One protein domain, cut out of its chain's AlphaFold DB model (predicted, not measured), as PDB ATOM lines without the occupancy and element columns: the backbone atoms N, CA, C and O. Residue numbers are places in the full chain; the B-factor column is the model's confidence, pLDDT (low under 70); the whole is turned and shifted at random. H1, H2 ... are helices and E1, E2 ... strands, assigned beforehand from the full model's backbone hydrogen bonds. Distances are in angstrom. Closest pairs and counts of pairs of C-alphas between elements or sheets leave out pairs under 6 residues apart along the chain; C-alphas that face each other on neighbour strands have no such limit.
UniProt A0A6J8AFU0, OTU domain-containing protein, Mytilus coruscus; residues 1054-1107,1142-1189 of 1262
ATOM      1  N   LYS A1054     197.679 230.530 133.626       48.28
ATOM      2  CA  LYS A1054     197.014 229.291 134.148       48.28
ATOM      3  C   LYS A1054     195.673 228.717 133.574       48.28
ATOM      4  O   LYS A1054     195.279 227.678 134.102       48.28
ATOM      5  N   LYS A1055     194.911 229.311 132.635       48.53
ATOM      6  CA  LYS A1055     193.424 229.098 132.608       48.53
ATOM      7  C   LYS A1055     192.756 227.990 131.736       48.53
ATOM      8  O   LYS A1055     191.725 227.504 132.185       48.53
ATOM      9  N   ILE A1056     193.222 227.607 130.536       51.22
ATOM     10  CA  ILE A1056     192.257 227.216 129.463       51.22
ATOM     11  C   ILE A1056     191.721 225.762 129.427       51.22
ATOM     12  O   ILE A1056     190.539 225.620 129.110       51.22
ATOM     13  N   SER A1057     192.502 224.710 129.743       46.69
ATOM     14  CA  SER A1057     192.259 223.284 129.351       46.69
ATOM     15  C   SER A1057     191.020 222.554 129.936       46.69
ATOM     16  O   SER A1057     191.038 221.339 130.120       46.69
ATOM     17  N   VAL A1058     189.978 223.295 130.298       52.97
ATOM     18  CA  VAL A1058     188.696 222.863 130.871       52.97
ATOM     19  C   VAL A1058     187.531 223.094 129.903       52.97
ATOM     20  O   VAL A1058     186.527 222.392 129.973       52.97
ATOM     21  N   HIS A1059     187.630 224.073 129.002       52.28
ATOM     22  CA  HIS A1059     186.483 224.482 128.184       52.28
ATOM     23  C   HIS A1059     186.086 223.403 127.162       52.28
ATOM     24  O   HIS A1059     184.900 223.116 127.023       52.28
ATOM     25  N   PHE A1060     187.062 222.703 126.570       53.41
ATOM     26  CA  PHE A1060     186.834 221.566 125.665       53.41
ATOM     27  C   PHE A1060     186.007 220.425 126.279       53.41
ATOM     28  O   PHE A1060     185.237 219.785 125.575       53.41
ATOM     29  N   THR A1061     186.124 220.172 127.589       53.50
ATOM     30  CA  THR A1061     185.323 219.133 128.269       53.50
ATOM     31  C   THR A1061     183.875 219.546 128.542       53.50
ATOM     32  O   THR A1061     183.064 218.681 128.852       53.50
ATOM     33  N   ASN A1062     183.543 220.836 128.424       53.28
ATOM     34  CA  ASN A1062     182.186 221.352 128.634       53.28
ATOM     35  C   ASN A1062     181.466 221.684 127.312       53.28
ATOM     36  O   ASN A1062     180.241 221.735 127.291       53.28
ATOM     37  N   HIS A1063     182.214 221.909 126.227       64.56
ATOM     38  CA  HIS A1063     181.694 222.291 124.913       64.56
ATOM     39  C   HIS A1063     182.340 221.410 123.826       64.56
ATOM     40  O   HIS A1063     183.362 221.795 123.256       64.56
ATOM     41  N   PRO A1064     181.787 220.213 123.544       66.69
ATOM     42  CA  PRO A1064     182.434 219.221 122.677       66.69
ATOM     43  C   PRO A1064     182.523 219.642 121.201       66.69
ATOM     44  O   PRO A1064     183.334 219.078 120.465       66.69
ATOM     45  N   SER A1065     181.730 220.631 120.778       79.06
ATOM     46  CA  SER A1065     181.749 221.242 119.442       79.06
ATOM     47  C   SER A1065     182.865 222.273 119.229       79.06
ATOM     48  O   SER A1065     183.085 222.693 118.100       79.06
ATOM     49  N   ILE A1066     183.579 222.696 120.279       77.62
ATOM     50  CA  ILE A1066     184.688 223.649 120.145       77.62
ATOM     51  C   ILE A1066     185.984 222.873 119.895       77.62
ATOM     52  O   ILE A1066     186.470 222.181 120.788       77.62
ATOM     53  N   ASP A1067     186.570 223.015 118.707       80.75
ATOM     54  CA  ASP A1067     187.862 222.394 118.371       80.75
ATOM     55  C   ASP A1067     189.067 223.283 118.671       80.75
ATOM     56  O   ASP A1067     190.122 222.774 119.051       80.75
ATOM     57  N   THR A1068     188.913 224.603 118.555       83.69
ATOM     58  CA  THR A1068     189.983 225.588 118.757       83.69
ATOM     59  C   THR A1068     189.503 226.696 119.684       83.69
ATOM     60  O   THR A1068     188.364 227.147 119.590       83.69
ATOM     61  N   ILE A1069     190.374 227.144 120.586       84.88
ATOM     62  CA  ILE A1069     190.158 228.315 121.440       84.88
ATOM     63  C   ILE A1069     191.351 229.247 121.250       84.88
ATOM     64  O   ILE A1069     192.483 228.872 121.558       84.88
ATOM     65  N   ASP A1070     191.082 230.462 120.782       87.06
ATOM     66  CA  ASP A1070     192.075 231.513 120.580       87.06
ATOM     67  C   ASP A1070     191.892 232.634 121.606       87.06
ATOM     68  O   ASP A1070     190.823 233.226 121.730       87.06
ATOM     69  N   HIS A1071     192.951 232.933 122.354       86.94
ATOM     70  CA  HIS A1071     193.046 234.096 123.229       86.94
ATOM     71  C   HIS A1071     194.059 235.066 122.616       86.94
ATOM     72  O   HIS A1071     195.268 234.839 122.714       86.94
ATOM     73  N   LYS A1072     193.565 236.136 121.992       85.50
ATOM     74  CA  LYS A1072     194.382 237.262 121.525       85.50
ATOM     75  C   LYS A1072     194.501 238.314 122.637       85.50
ATOM     76  O   LYS A1072     193.578 238.476 123.433       85.50
ATOM     77  N   PHE A1073     195.632 239.006 122.696       81.25
ATOM     78  CA  PHE A1073     195.915 240.103 123.622       81.25
ATOM     79  C   PHE A1073     196.340 241.333 122.818       81.25
ATOM     80  O   PHE A1073     197.076 241.197 121.842       81.25
ATOM     81  N   LEU A1074     195.873 242.514 123.224       72.88
ATOM     82  CA  LEU A1074     196.220 243.785 122.584       72.88
ATOM     83  C   LEU A1074     197.698 244.138 122.797       72.88
ATOM     84  O   LEU A1074     198.324 243.701 123.766       72.88
ATOM     85  N   GLU A1075     198.240 244.960 121.901       67.56
ATOM     86  CA  GLU A1075     199.598 245.484 122.033       67.56
ATOM     87  C   GLU A1075     199.673 246.601 123.086       67.56
ATOM     88  O   GLU A1075     198.719 247.351 123.314       67.56
ATOM     89  N   SER A1076     200.818 246.707 123.764       62.25
ATOM     90  CA  SER A1076     201.024 247.667 124.849       62.25
ATOM     91  C   SER A1076     201.099 249.101 124.317       62.25
ATOM     92  O   SER A1076     202.144 249.524 123.828       62.25
ATOM     93  N   GLY A1077     199.994 249.834 124.444       63.19
ATOM     94  CA  GLY A1077     199.843 251.222 123.992       63.19
ATOM     95  C   GLY A1077     198.393 251.576 123.651       63.19
ATOM     96  O   GLY A1077     197.980 252.713 123.843       63.19
ATOM     97  N   HIS A1078     197.593 250.588 123.234       57.62
ATOM     98  CA  HIS A1078     196.197 250.780 122.833       57.62
ATOM     99  C   HIS A1078     195.241 250.173 123.869       57.62
ATOM    100  O   HIS A1078     194.807 249.028 123.747       57.62
ATOM    101  N   THR A1079     194.934 250.933 124.923       62.53
ATOM    102  CA  THR A1079     194.099 250.484 126.052       62.53
ATOM    103  C   THR A1079     192.812 251.295 126.186       62.53
ATOM    104  O   THR A1079     192.685 252.137 127.072       62.53
ATOM    105  N   GLN A1080     191.839 250.996 125.325       60.50
ATOM    106  CA  GLN A1080     190.424 251.274 125.574       60.50
ATOM    107  C   GLN A1080     189.672 249.949 125.443       60.50
ATOM    108  O   GLN A1080     189.303 249.540 124.344       60.50
ATOM    109  N   MET A1081     189.509 249.220 126.549       69.06
ATOM    110  CA  MET A1081     188.816 247.934 126.533       69.06
ATOM    111  C   MET A1081     187.320 248.129 126.810       69.06
ATOM    112  O   MET A1081     186.911 249.011 127.566       69.06
ATOM    113  N   GLU A1082     186.480 247.247 126.264       75.38
ATOM    114  CA  GLU A1082     185.028 247.244 126.515       75.38
ATOM    115  C   GLU A1082     184.686 247.157 128.014       75.38
ATOM    116  O   GLU A1082     183.677 247.701 128.471       75.38
ATOM    117  N   CYS A1083     185.550 246.504 128.804       80.88
ATOM    118  CA  CYS A1083     185.407 246.426 130.254       80.88
ATOM    119  C   CYS A1083     185.557 247.775 130.961       80.88
ATOM    120  O   CYS A1083     184.946 247.962 132.008       80.88
ATOM    121  N   ASP A1084     186.309 248.715 130.397       83.12
ATOM    122  CA  ASP A1084     186.561 250.013 131.021       83.12
ATOM    123  C   ASP A1084     185.313 250.892 130.872       83.12
ATOM    124  O   ASP A1084     184.795 251.419 131.855       83.12
ATOM    125  N   SER A1085     184.721 250.892 129.671       84.62
ATOM    126  CA  SER A1085     183.386 251.443 129.396       84.62
ATOM    127  C   SER A1085     182.304 250.832 130.306       84.62
ATOM    128  O   SER A1085     181.455 251.547 130.848       84.62
ATOM    129  N   MET A1086     182.367 249.516 130.555       88.88
ATOM    130  CA  MET A1086     181.471 248.843 131.502       88.88
ATOM    131  C   MET A1086     181.676 249.305 132.950       88.88
ATOM    132  O   MET A1086     180.685 249.555 133.637       88.88
ATOM    133  N   HIS A1087     182.917 249.441 133.420       88.94
ATOM    134  CA  HIS A1087     183.196 249.962 134.760       88.94
ATOM    135  C   HIS A1087     182.683 251.402 134.904       88.94
ATOM    136  O   HIS A1087     181.893 251.662 135.809       88.94
ATOM    137  N   SER A1088     182.981 252.292 133.949       89.00
ATOM    138  CA  SER A1088     182.482 253.676 133.950       89.00
ATOM    139  C   SER A1088     180.948 253.762 133.989       89.00
ATOM    140  O   SER A1088     180.393 254.563 134.744       89.00
ATOM    141  N   ALA A1089     180.239 252.917 133.230       90.81
ATOM    142  CA  ALA A1089     178.775 252.868 133.256       90.81
ATOM    143  C   ALA A1089     178.228 252.402 134.620       90.81
ATOM    144  O   ALA A1089     177.289 252.995 135.157       90.81
ATOM    145  N   ILE A1090     178.830 251.359 135.206       92.81
ATOM    146  CA  ILE A1090     178.456 250.821 136.522       92.81
ATOM    147  C   ILE A1090     178.750 251.834 137.637       92.81
ATOM    148  O   ILE A1090     177.941 252.003 138.546       92.81
ATOM    149  N   GLU A1091     179.871 252.545 137.571       92.06
ATOM    150  CA  GLU A1091     180.246 253.585 138.531       92.06
ATOM    151  C   GLU A1091     179.331 254.807 138.446       92.06
ATOM    152  O   GLU A1091     178.912 255.331 139.480       92.06
ATOM    153  N   PHE A1092     178.960 255.240 137.238       90.19
ATOM    154  CA  PHE A1092     178.005 256.331 137.049       90.19
ATOM    155  C   PHE A1092     176.607 255.978 137.580       90.19
ATOM    156  O   PHE A1092     175.942 256.830 138.174       90.19
ATOM    157  N   ALA A1093     176.178 254.720 137.432       90.31
ATOM    158  CA  ALA A1093     174.954 254.218 138.052       90.31
ATOM    159  C   ALA A1093     175.078 254.150 139.590       90.31
ATOM    160  O   ALA A1093     174.237 254.711 140.293       90.31
ATOM    161  N   LYS A1094     176.174 253.575 140.115       92.50
ATOM    162  CA  LYS A1094     176.500 253.513 141.555       92.50
ATOM    163  C   LYS A1094     176.489 254.897 142.212       92.50
ATOM    164  O   LYS A1094     175.953 255.032 143.308       92.50
ATOM    165  N   LYS A1095     177.023 255.935 141.553       89.75
ATOM    166  CA  LYS A1095     177.037 257.330 142.050       89.75
ATOM    167  C   LYS A1095     175.637 257.895 142.356       89.75
ATOM    168  O   LYS A1095     175.551 258.927 143.011       89.75
ATOM    169  N   LYS A1096     174.555 257.241 141.910       83.56
ATOM    170  CA  LYS A1096     173.156 257.653 142.133       83.56
ATOM    171  C   LYS A1096     172.328 256.639 142.935       83.56
ATOM    172  O   LYS A1096     171.115 256.801 143.027       83.56
ATOM    173  N   THR A1097     172.945 255.595 143.496       87.56
ATOM    174  CA  THR A1097     172.241 254.527 144.227       87.56
ATOM    175  C   THR A1097     173.009 254.075 145.466       87.56
ATOM    176  O   THR A1097     174.133 253.581 145.354       87.56
ATOM    177  N   GLU A1098     172.380 254.145 146.637       90.00
ATOM    178  CA  GLU A1098     172.900 253.515 147.854       90.00
ATOM    179  C   GLU A1098     172.757 251.987 147.780       90.00
ATOM    180  O   GLU A1098     171.794 251.461 147.213       90.00
ATOM    181  N   ILE A1099     173.733 251.251 148.323       92.00
ATOM    182  CA  ILE A1099     173.785 249.788 148.207       92.00
ATOM    183  C   ILE A1099     174.091 249.143 149.561       92.00
ATOM    184  O   ILE A1099     175.207 249.227 150.074       92.00
ATOM    185  N   TYR A1100     173.100 248.429 150.092       92.12
ATOM    186  CA  TYR A1100     173.123 247.779 151.403       92.12
ATOM    187  C   TYR A1100     173.236 246.250 151.331       92.12
ATOM    188  O   TYR A1100     173.674 245.629 152.294       92.12
ATOM    189  N   VAL A1101     172.877 245.609 150.210       92.19
ATOM    190  CA  VAL A1101     173.026 244.152 150.019       92.19
ATOM    191  C   VAL A1101     173.591 243.781 148.639       92.19
ATOM    192  O   VAL A1101     173.323 244.473 147.656       92.19
ATOM    193  N   PRO A1102     174.330 242.656 148.499       89.88
ATOM    194  CA  PRO A1102     174.894 242.218 147.213       89.88
ATOM    195  C   PRO A1102     173.871 242.029 146.082       89.88
ATOM    196  O   PRO A1102     174.220 242.118 144.910       89.88
ATOM    197  N   GLN A1103     172.603 241.784 146.414       90.12
ATOM    198  CA  GLN A1103     171.510 241.678 145.449       90.12
ATOM    199  C   GLN A1103     171.231 243.012 144.733       90.12
ATOM    200  O   GLN A1103     170.921 242.999 143.545       90.12
ATOM    201  N   GLN A1104     171.398 244.156 145.406       92.25
ATOM    202  CA  GLN A1104     171.203 245.478 144.796       92.25
ATOM    203  C   GLN A1104     172.289 245.787 143.757       92.25
ATOM    204  O   GLN A1104     171.958 246.309 142.696       92.25
ATOM    205  N   TRP A1105     173.545 245.369 143.984       93.00
ATOM    206  CA  TRP A1105     174.594 245.422 142.951       93.00
ATOM    207  C   TRP A1105     174.160 244.700 141.670       93.00
ATOM    208  O   TRP A1105     174.382 245.213 140.580       93.00
ATOM    209  N   ALA A1106     173.500 243.541 141.771       92.19
ATOM    210  CA  ALA A1106     173.073 242.789 140.591       92.19
ATOM    211  C   ALA A1106     171.944 243.473 139.794       92.19
ATOM    212  O   ALA A1106     171.863 243.292 138.579       92.19
ATOM    213  N   THR A1107     171.090 244.262 140.450       91.69
ATOM    214  CA  THR A1107     170.071 245.087 139.779       91.69
ATOM    215  C   THR A1107     170.680 246.362 139.200       91.69
ATOM    216  O   THR A1107     170.458 246.653 138.029       91.69
ATOM    217  N   ARG A1142     206.206 224.815 131.448       75.62
ATOM    218  CA  ARG A1142     205.679 226.157 131.084       75.62
ATOM    219  C   ARG A1142     206.758 227.183 130.738       75.62
ATOM    220  O   ARG A1142     206.497 228.379 130.779       75.62
ATOM    221  N   LYS A1143     207.998 226.735 130.604       78.50
ATOM    222  CA  LYS A1143     209.178 227.607 130.596       78.50
ATOM    223  C   LYS A1143     209.881 227.567 129.265       78.50
ATOM    224  O   LYS A1143     210.323 228.600 128.788       78.50
ATOM    225  N   ASP A1144     209.953 226.360 128.735       82.38
ATOM    226  CA  ASP A1144     210.713 225.966 127.578       82.38
ATOM    227  C   ASP A1144     209.701 225.257 126.654       82.38
ATOM    228  O   ASP A1144     208.847 224.510 127.156       82.38
ATOM    229  N   ASP A1145     209.712 225.564 125.360       84.25
ATOM    230  CA  ASP A1145     208.805 225.002 124.349       84.25
ATOM    231  C   ASP A1145     209.345 223.681 123.754       84.25
ATOM    232  O   ASP A1145     210.227 223.048 124.341       84.25
ATOM    233  N   ILE A1146     208.792 223.203 122.629       81.44
ATOM    234  CA  ILE A1146     209.281 221.966 121.991       81.44
ATOM    235  C   ILE A1146     210.678 222.087 121.363       81.44
ATOM    236  O   ILE A1146     211.348 221.060 121.263       81.44
ATOM    237  N   THR A1147     211.143 223.284 120.976       80.69
ATOM    238  CA  THR A1147     212.519 223.476 120.469       80.69
ATOM    239  C   THR A1147     213.522 223.648 121.615       80.69
ATOM    240  O   THR A1147     214.728 223.486 121.425       80.69
ATOM    241  N   GLY A1148     213.029 223.892 122.835       78.19
ATOM    242  CA  GLY A1148     213.832 224.117 124.037       78.19
ATOM    243  C   GLY A1148     214.153 225.594 124.283       78.19
ATOM    244  O   GLY A1148     214.919 225.915 125.195       78.19
ATOM    245  N   GLU A1149     213.559 226.490 123.498       83.62
ATOM    246  CA  GLU A1149     213.609 227.929 123.709       83.62
ATOM    247  C   GLU A1149     212.608 228.386 124.775       83.62
ATOM    248  O   GLU A1149     211.646 227.695 125.103       83.62
ATOM    249  N   LYS A1150     212.816 229.584 125.335       83.06
ATOM    250  CA  LYS A1150     212.020 230.067 126.469       83.06
ATOM    251  C   LYS A1150     210.737 230.776 126.052       83.06
ATOM    252  O   LYS A1150     210.765 231.781 125.350       83.06
ATOM    253  N   VAL A1151     209.631 230.332 126.636       83.69
ATOM    254  CA  VAL A1151     208.301 230.930 126.498       83.69
ATOM    255  C   VAL A1151     208.186 232.167 127.396       83.69
ATOM    256  O   VAL A1151     207.960 232.047 128.605       83.69
ATOM    257  N   ASN A1152     208.325 233.366 126.821       83.94
ATOM    258  CA  ASN A1152     208.041 234.612 127.535       83.94
ATOM    259  C   ASN A1152     206.542 234.940 127.484       83.94
ATOM    260  O   ASN A1152     206.071 235.618 126.578       83.94
ATOM    261  N   TRP A1153     205.813 234.503 128.510       83.12
ATOM    262  CA  TRP A1153     204.363 234.681 128.646       83.12
ATOM    263  C   TRP A1153     203.839 236.125 128.591       83.12
ATOM    264  O   TRP A1153     202.632 236.287 128.456       83.12
ATOM    265  N   LEU A1154     204.689 237.147 128.741       80.88
ATOM    266  CA  LEU A1154     204.279 238.552 128.621       80.88
ATOM    267  C   LEU A1154     204.319 239.064 127.176       80.88
ATOM    268  O   LEU A1154     203.622 240.018 126.869       80.88
ATOM    269  N   HIS A1155     205.109 238.438 126.300       82.50
ATOM    270  CA  HIS A1155     205.187 238.809 124.883       82.50
ATOM    271  C   HIS A1155     204.172 238.034 124.033       82.50
ATOM    272  O   HIS A1155     204.122 238.227 122.826       82.50
ATOM    273  N   ILE A1156     203.386 237.127 124.624       87.06
ATOM    274  CA  ILE A1156     202.436 236.312 123.869       87.06
ATOM    275  C   ILE A1156     201.200 237.147 123.529       87.06
ATOM    276  O   ILE A1156     200.291 237.271 124.348       87.06
ATOM    277  N   LYS A1157     201.149 237.654 122.295       86.31
ATOM    278  CA  LYS A1157     199.974 238.325 121.722       86.31
ATOM    279  C   LYS A1157     198.854 237.343 121.351       86.31
ATOM    280  O   LYS A1157     197.695 237.734 121.282       86.31
ATOM    281  N   TRP A1158     199.161 236.053 121.166       89.88
ATOM    282  CA  TRP A1158     198.167 235.026 120.819       89.88
ATOM    283  C   TRP A1158     198.471 233.687 121.508       89.88
ATOM    284  O   TRP A1158     199.510 233.084 121.258       89.88
ATOM    285  N   LEU A1159     197.555 233.187 122.346       89.94
ATOM    286  CA  LEU A1159     197.542 231.806 122.854       89.94
ATOM    287  C   LEU A1159     196.449 231.004 122.132       89.94
ATOM    288  O   LEU A1159     195.269 231.318 122.278       89.94
ATOM    289  N   ARG A1160     196.831 229.956 121.401       86.44
ATOM    290  CA  ARG A1160     195.930 229.012 120.731       86.44
ATOM    291  C   ARG A1160     195.925 227.668 121.460       86.44
ATOM    292  O   ARG A1160     196.960 227.147 121.878       86.44
ATOM    293  N   TYR A1161     194.742 227.092 121.604       85.25
ATOM    294  CA  TYR A1161     194.516 225.784 122.212       85.25
ATOM    295  C   TYR A1161     193.656 224.955 121.266       85.25
ATOM    296  O   TYR A1161     192.706 225.492 120.702       85.25
ATOM    297  N   THR A1162     193.944 223.662 121.120       77.06
ATOM    298  CA  THR A1162     193.204 222.782 120.207       77.06
ATOM    299  C   THR A1162     192.818 221.460 120.868       77.06
ATOM    300  O   THR A1162     193.578 220.880 121.649       77.06
ATOM    301  N   LYS A1163     191.623 220.964 120.535       71.81
ATOM    302  CA  LYS A1163     191.028 219.713 121.029       71.81
ATOM    303  C   LYS A1163     191.823 218.475 120.596       71.81
ATOM    304  O   LYS A1163     191.868 217.499 121.339       71.81
ATOM    305  N   ALA A1164     192.517 218.552 119.457       66.12
ATOM    306  CA  ALA A1164     193.468 217.540 118.986       66.12
ATOM    307  C   ALA A1164     194.740 217.441 119.855       66.12
ATOM    308  O   ALA A1164     195.295 216.353 120.022       66.12
ATOM    309  N   TYR A1165     195.192 218.550 120.459       66.69
ATOM    310  CA  TYR A1165     196.431 218.605 121.246       66.69
ATOM    311  C   TYR A1165     196.212 219.174 122.667       66.69
ATOM    312  O   TYR A1165     196.862 220.143 123.062       66.69
ATOM    313  N   PRO A1166     195.367 218.548 123.512       66.56
ATOM    314  CA  PRO A1166     194.985 219.083 124.830       66.56
ATOM    315  C   PRO A1166     196.147 219.150 125.843       66.56
ATOM    316  O   PRO A1166     196.049 219.810 126.879       66.56
ATOM    317  N   ASP A1167     197.249 218.458 125.544       70.31
ATOM    318  CA  ASP A1167     198.492 218.407 126.321       70.31
ATOM    319  C   ASP A1167     199.525 219.486 125.894       70.31
ATOM    320  O   ASP A1167     200.622 219.543 126.471       70.31
ATOM    321  N   SER A1168     199.202 220.346 124.914       78.00
ATOM    322  CA  SER A1168     200.031 221.469 124.446       78.00
ATOM    323  C   SER A1168     199.275 222.811 124.396       78.00
ATOM    324  O   SER A1168     198.096 222.912 124.732       78.00
ATOM    325  N   ILE A1169     200.015 223.873 124.075       87.19
ATOM    326  CA  ILE A1169     199.548 225.243 123.852       87.19
ATOM    327  C   ILE A1169     200.338 225.774 122.659       87.19
ATOM    328  O   ILE A1169     201.568 225.779 122.702       87.19
ATOM    329  N   GLN A1170     199.651 226.220 121.618       87.88
ATOM    330  CA  GLN A1170     200.244 226.986 120.526       87.88
ATOM    331  C   GLN A1170     200.311 228.463 120.946       87.88
ATOM    332  O   GLN A1170     199.419 228.954 121.636       87.88
ATOM    333  N   PHE A1171     201.366 229.189 120.582       91.12
ATOM    334  CA  PHE A1171     201.485 230.609 120.910       91.12
ATOM    335  C   PHE A1171     202.261 231.406 119.859       91.12
ATOM    336  O   PHE A1171     203.245 230.911 119.314       91.12
ATOM    337  N   LYS A1172     201.845 232.653 119.613       90.19
ATOM    338  CA  LYS A1172     202.603 233.640 118.832       90.19
ATOM    339  C   LYS A1172     203.032 234.807 119.721       90.19
ATOM    340  O   LYS A1172     202.266 235.237 120.587       90.19
ATOM    341  N   ASN A1173     204.226 235.343 119.469       85.56
ATOM    342  CA  ASN A1173     204.686 236.591 120.093       85.56
ATOM    343  C   ASN A1173     204.323 237.835 119.261       85.56
ATOM    344  O   ASN A1173     204.178 238.914 119.816       85.56
ATOM    345  N   ASP A1174     204.145 237.665 117.951       83.69
ATOM    346  CA  ASP A1174     203.731 238.685 116.983       83.69
ATOM    347  C   ASP A1174     202.645 238.073 116.096       83.69
ATOM    348  O   ASP A1174     202.678 236.862 115.868       83.69
ATOM    349  N   PHE A1175     201.665 238.850 115.631       80.50
ATOM    350  CA  PHE A1175     200.503 238.292 114.923       80.50
ATOM    351  C   PHE A1175     200.887 237.587 113.612       80.50
ATOM    352  O   PHE A1175     200.287 236.566 113.265       80.50
ATOM    353  N   ASP A1176     201.955 238.058 112.979       80.62
ATOM    354  CA  ASP A1176     202.426 237.700 111.635       80.62
ATOM    355  C   ASP A1176     203.380 236.491 111.638       80.62
ATOM    356  O   ASP A1176     203.670 235.917 110.596       80.62
ATOM    357  N   LYS A1177     203.863 236.065 112.815       82.69
ATOM    358  CA  LYS A1177     204.834 234.961 112.971       82.69
ATOM    359  C   LYS A1177     204.154 233.640 113.318       82.69
ATOM    360  O   LYS A1177     203.050 233.634 113.855       82.69
ATOM    361  N   ASP A1178     204.809 232.513 113.071       86.19
ATOM    362  CA  ASP A1178     204.217 231.189 113.296       86.19
ATOM    363  C   ASP A1178     203.933 230.818 114.759       86.19
ATOM    364  O   ASP A1178     204.512 231.340 115.718       86.19
ATOM    365  N   PHE A1179     203.023 229.852 114.926       85.88
ATOM    366  CA  PHE A1179     202.666 229.291 116.226       85.88
ATOM    367  C   PHE A1179     203.765 228.372 116.779       85.88
ATOM    368  O   PHE A1179     203.914 227.218 116.381       85.88
ATOM    369  N   ARG A1180     204.456 228.841 117.816       88.44
ATOM    370  CA  ARG A1180     205.368 228.036 118.637       88.44
ATOM    371  C   ARG A1180     204.573 227.117 119.564       88.44
ATOM    372  O   ARG A1180     203.513 227.495 120.056       88.44
ATOM    373  N   ILE A1181     205.072 225.911 119.848       85.44
ATOM    374  CA  ILE A1181     204.316 224.898 120.610       85.44
ATOM    375  C   ILE A1181     204.942 224.651 121.986       85.44
ATOM    376  O   ILE A1181     206.022 224.081 122.112       85.44
ATOM    377  N   LEU A1182     204.219 224.990 123.051       84.81
ATOM    378  CA  LEU A1182     204.548 224.639 124.430       84.81
ATOM    379  C   LEU A1182     203.820 223.351 124.844       84.81
ATOM    380  O   LEU A1182     202.610 223.350 125.063       84.81
ATOM    381  N   LYS A1183     204.550 222.248 125.050       78.31
ATOM    382  CA  LYS A1183     203.976 221.017 125.620       78.31
ATOM    383  C   LYS A1183     203.870 221.122 127.146       78.31
ATOM    384  O   LYS A1183     204.872 221.038 127.849       78.31
ATOM    385  N   VAL A1184     202.657 221.303 127.669       73.38
ATOM    386  CA  VAL A1184     202.415 221.626 129.092       73.38
ATOM    387  C   VAL A1184     202.431 220.407 130.008       73.38
ATOM    388  O   VAL A1184     202.764 220.515 131.194       73.38
ATOM    389  N   SER A1185     202.048 219.250 129.480       65.75
ATOM    390  CA  SER A1185     201.885 218.018 130.247       65.75
ATOM    391  C   SER A1185     203.113 217.113 130.184       65.75
ATOM    392  O   SER A1185     203.888 217.106 129.227       65.75
ATOM    393  N   ALA A1186     203.267 216.290 131.220       54.88
ATOM    394  CA  ALA A1186     204.230 215.200 131.216       54.88
ATOM    395  C   ALA A1186     203.550 213.941 130.680       54.88
ATOM    396  O   ALA A1186     202.982 213.181 131.468       54.88
ATOM    397  N   THR A1187     203.627 213.738 129.358       48.41
ATOM    398  CA  THR A1187     203.091 212.555 128.664       48.41
ATOM    399  C   THR A1187     203.431 211.280 129.430       48.41
ATOM    400  O   THR A1187     204.607 210.922 129.573       48.41
ATOM    401  N   SER A1188     202.402 210.585 129.916       39.62
ATOM    402  CA  SER A1188     202.568 209.267 130.520       39.62
ATOM    403  C   SER A1188     203.119 208.318 129.459       39.62
ATOM    404  O   SER A1188     202.445 208.044 128.472       39.62
ATOM    405  N   LYS A1189     204.324 207.766 129.656       41.75
ATOM    406  CA  LYS A1189     204.951 206.811 128.712       41.75
ATOM    407  C   LYS A1189     204.264 205.429 128.657       41.75
ATOM    408  O   LYS A1189     204.875 204.455 128.228       41.75
TER     409      LYS A1189
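This is residues 1054 to 1107 and 1142 to 1189 of the 1262 residues of the protein "OTU domain-containing protein" of Mytilus coruscus (UniProt A0A6J8AFU0). A small sheet of four antiparallel strands, E1 to E4, makes one end of the domain, and from its edge strand E1 a thin arm runs out through H2 and turns a corner into H3, far from the sheet; this arm makes the length. Beside the sheet, the short helix H1 only grazes it, and residues 1142 to 1157, with no named element, wind past E4 and back to E2. The printed part has 102 residues, with three named helices and four named strands in the order H1 E1 H2 H3 E2 E3 E4; the class is mixed, helices and strands, with under half of the residues in named elements. The whole is only just extended, close to loose, with a radius of gyration of the C-alphas of 19.3 A and spans of 59 by 34 by 24 A.

The sheet runs E1, residues 1068 to 1072, E2, residues 1158 to 1162, E3, residues 1168 to 1172, and E4, residues 1180 to 1183. Its edge strands are E1 and E4, and from edge to edge the strands' lines turn by 63 degrees. E1 and E2 are antiparallel at 170 degrees, with N 1071 and O 1159 within hydrogen-bond range at 2.8 A. E2 and E3 form a hairpin at 150 degrees, with N 1160 and O 1170 at 2.8 A. E3 and E4 form a hairpin at 156 degrees, with N 1169 and O 1182 at 2.8 A. E2, E3 and E4 make a meander, each strand the antiparallel neighbour of the one before. H1, residues 1059 to 1062, only grazes the sheet, with its residues 1059 to 1060. H2, residues 1082 to 1094, and H3, residues 1102 to 1107, are not on the sheet. H2 and H3 are apart, but only just, with a closest distance of 8.4 A. Every O i to N i+4 pair is within hydrogen-bond range in H2; H3 has 1 of 2, and H1 is too short for such a pair.

E1 begins at C-alpha 1068 (189.983, 225.588, 118.757) and is 12.8 A long; E2 measures 13.2 A, E3 13.6 A and E4 10.0 A, ending at C-alpha 1183 (203.976, 221.017, 125.620). H1 measures 5.3 A and H3 9.3 A. H2, the longest helix, covers 18.4 A and ends at C-alpha 1094 (176.500, 253.513, 141.555).

The C-alphas of Lys 1096 and Lys 1189, the two farthest apart, are 61.4 A from each other. Residues 1077 to 1089 and 1098 to 1104 stand free. Residues 1108 to 1141 are not printed, and C-alphas 1107 and 1142 are 41.3 A apart across this cut. Of the links that are printed whole, none is long. The mean pLDDT of the printed part is 77.8; it is under 70 in residues 1054 to 1064, 1075 to 1081, 1164 to 1166 and 1185 to 1189.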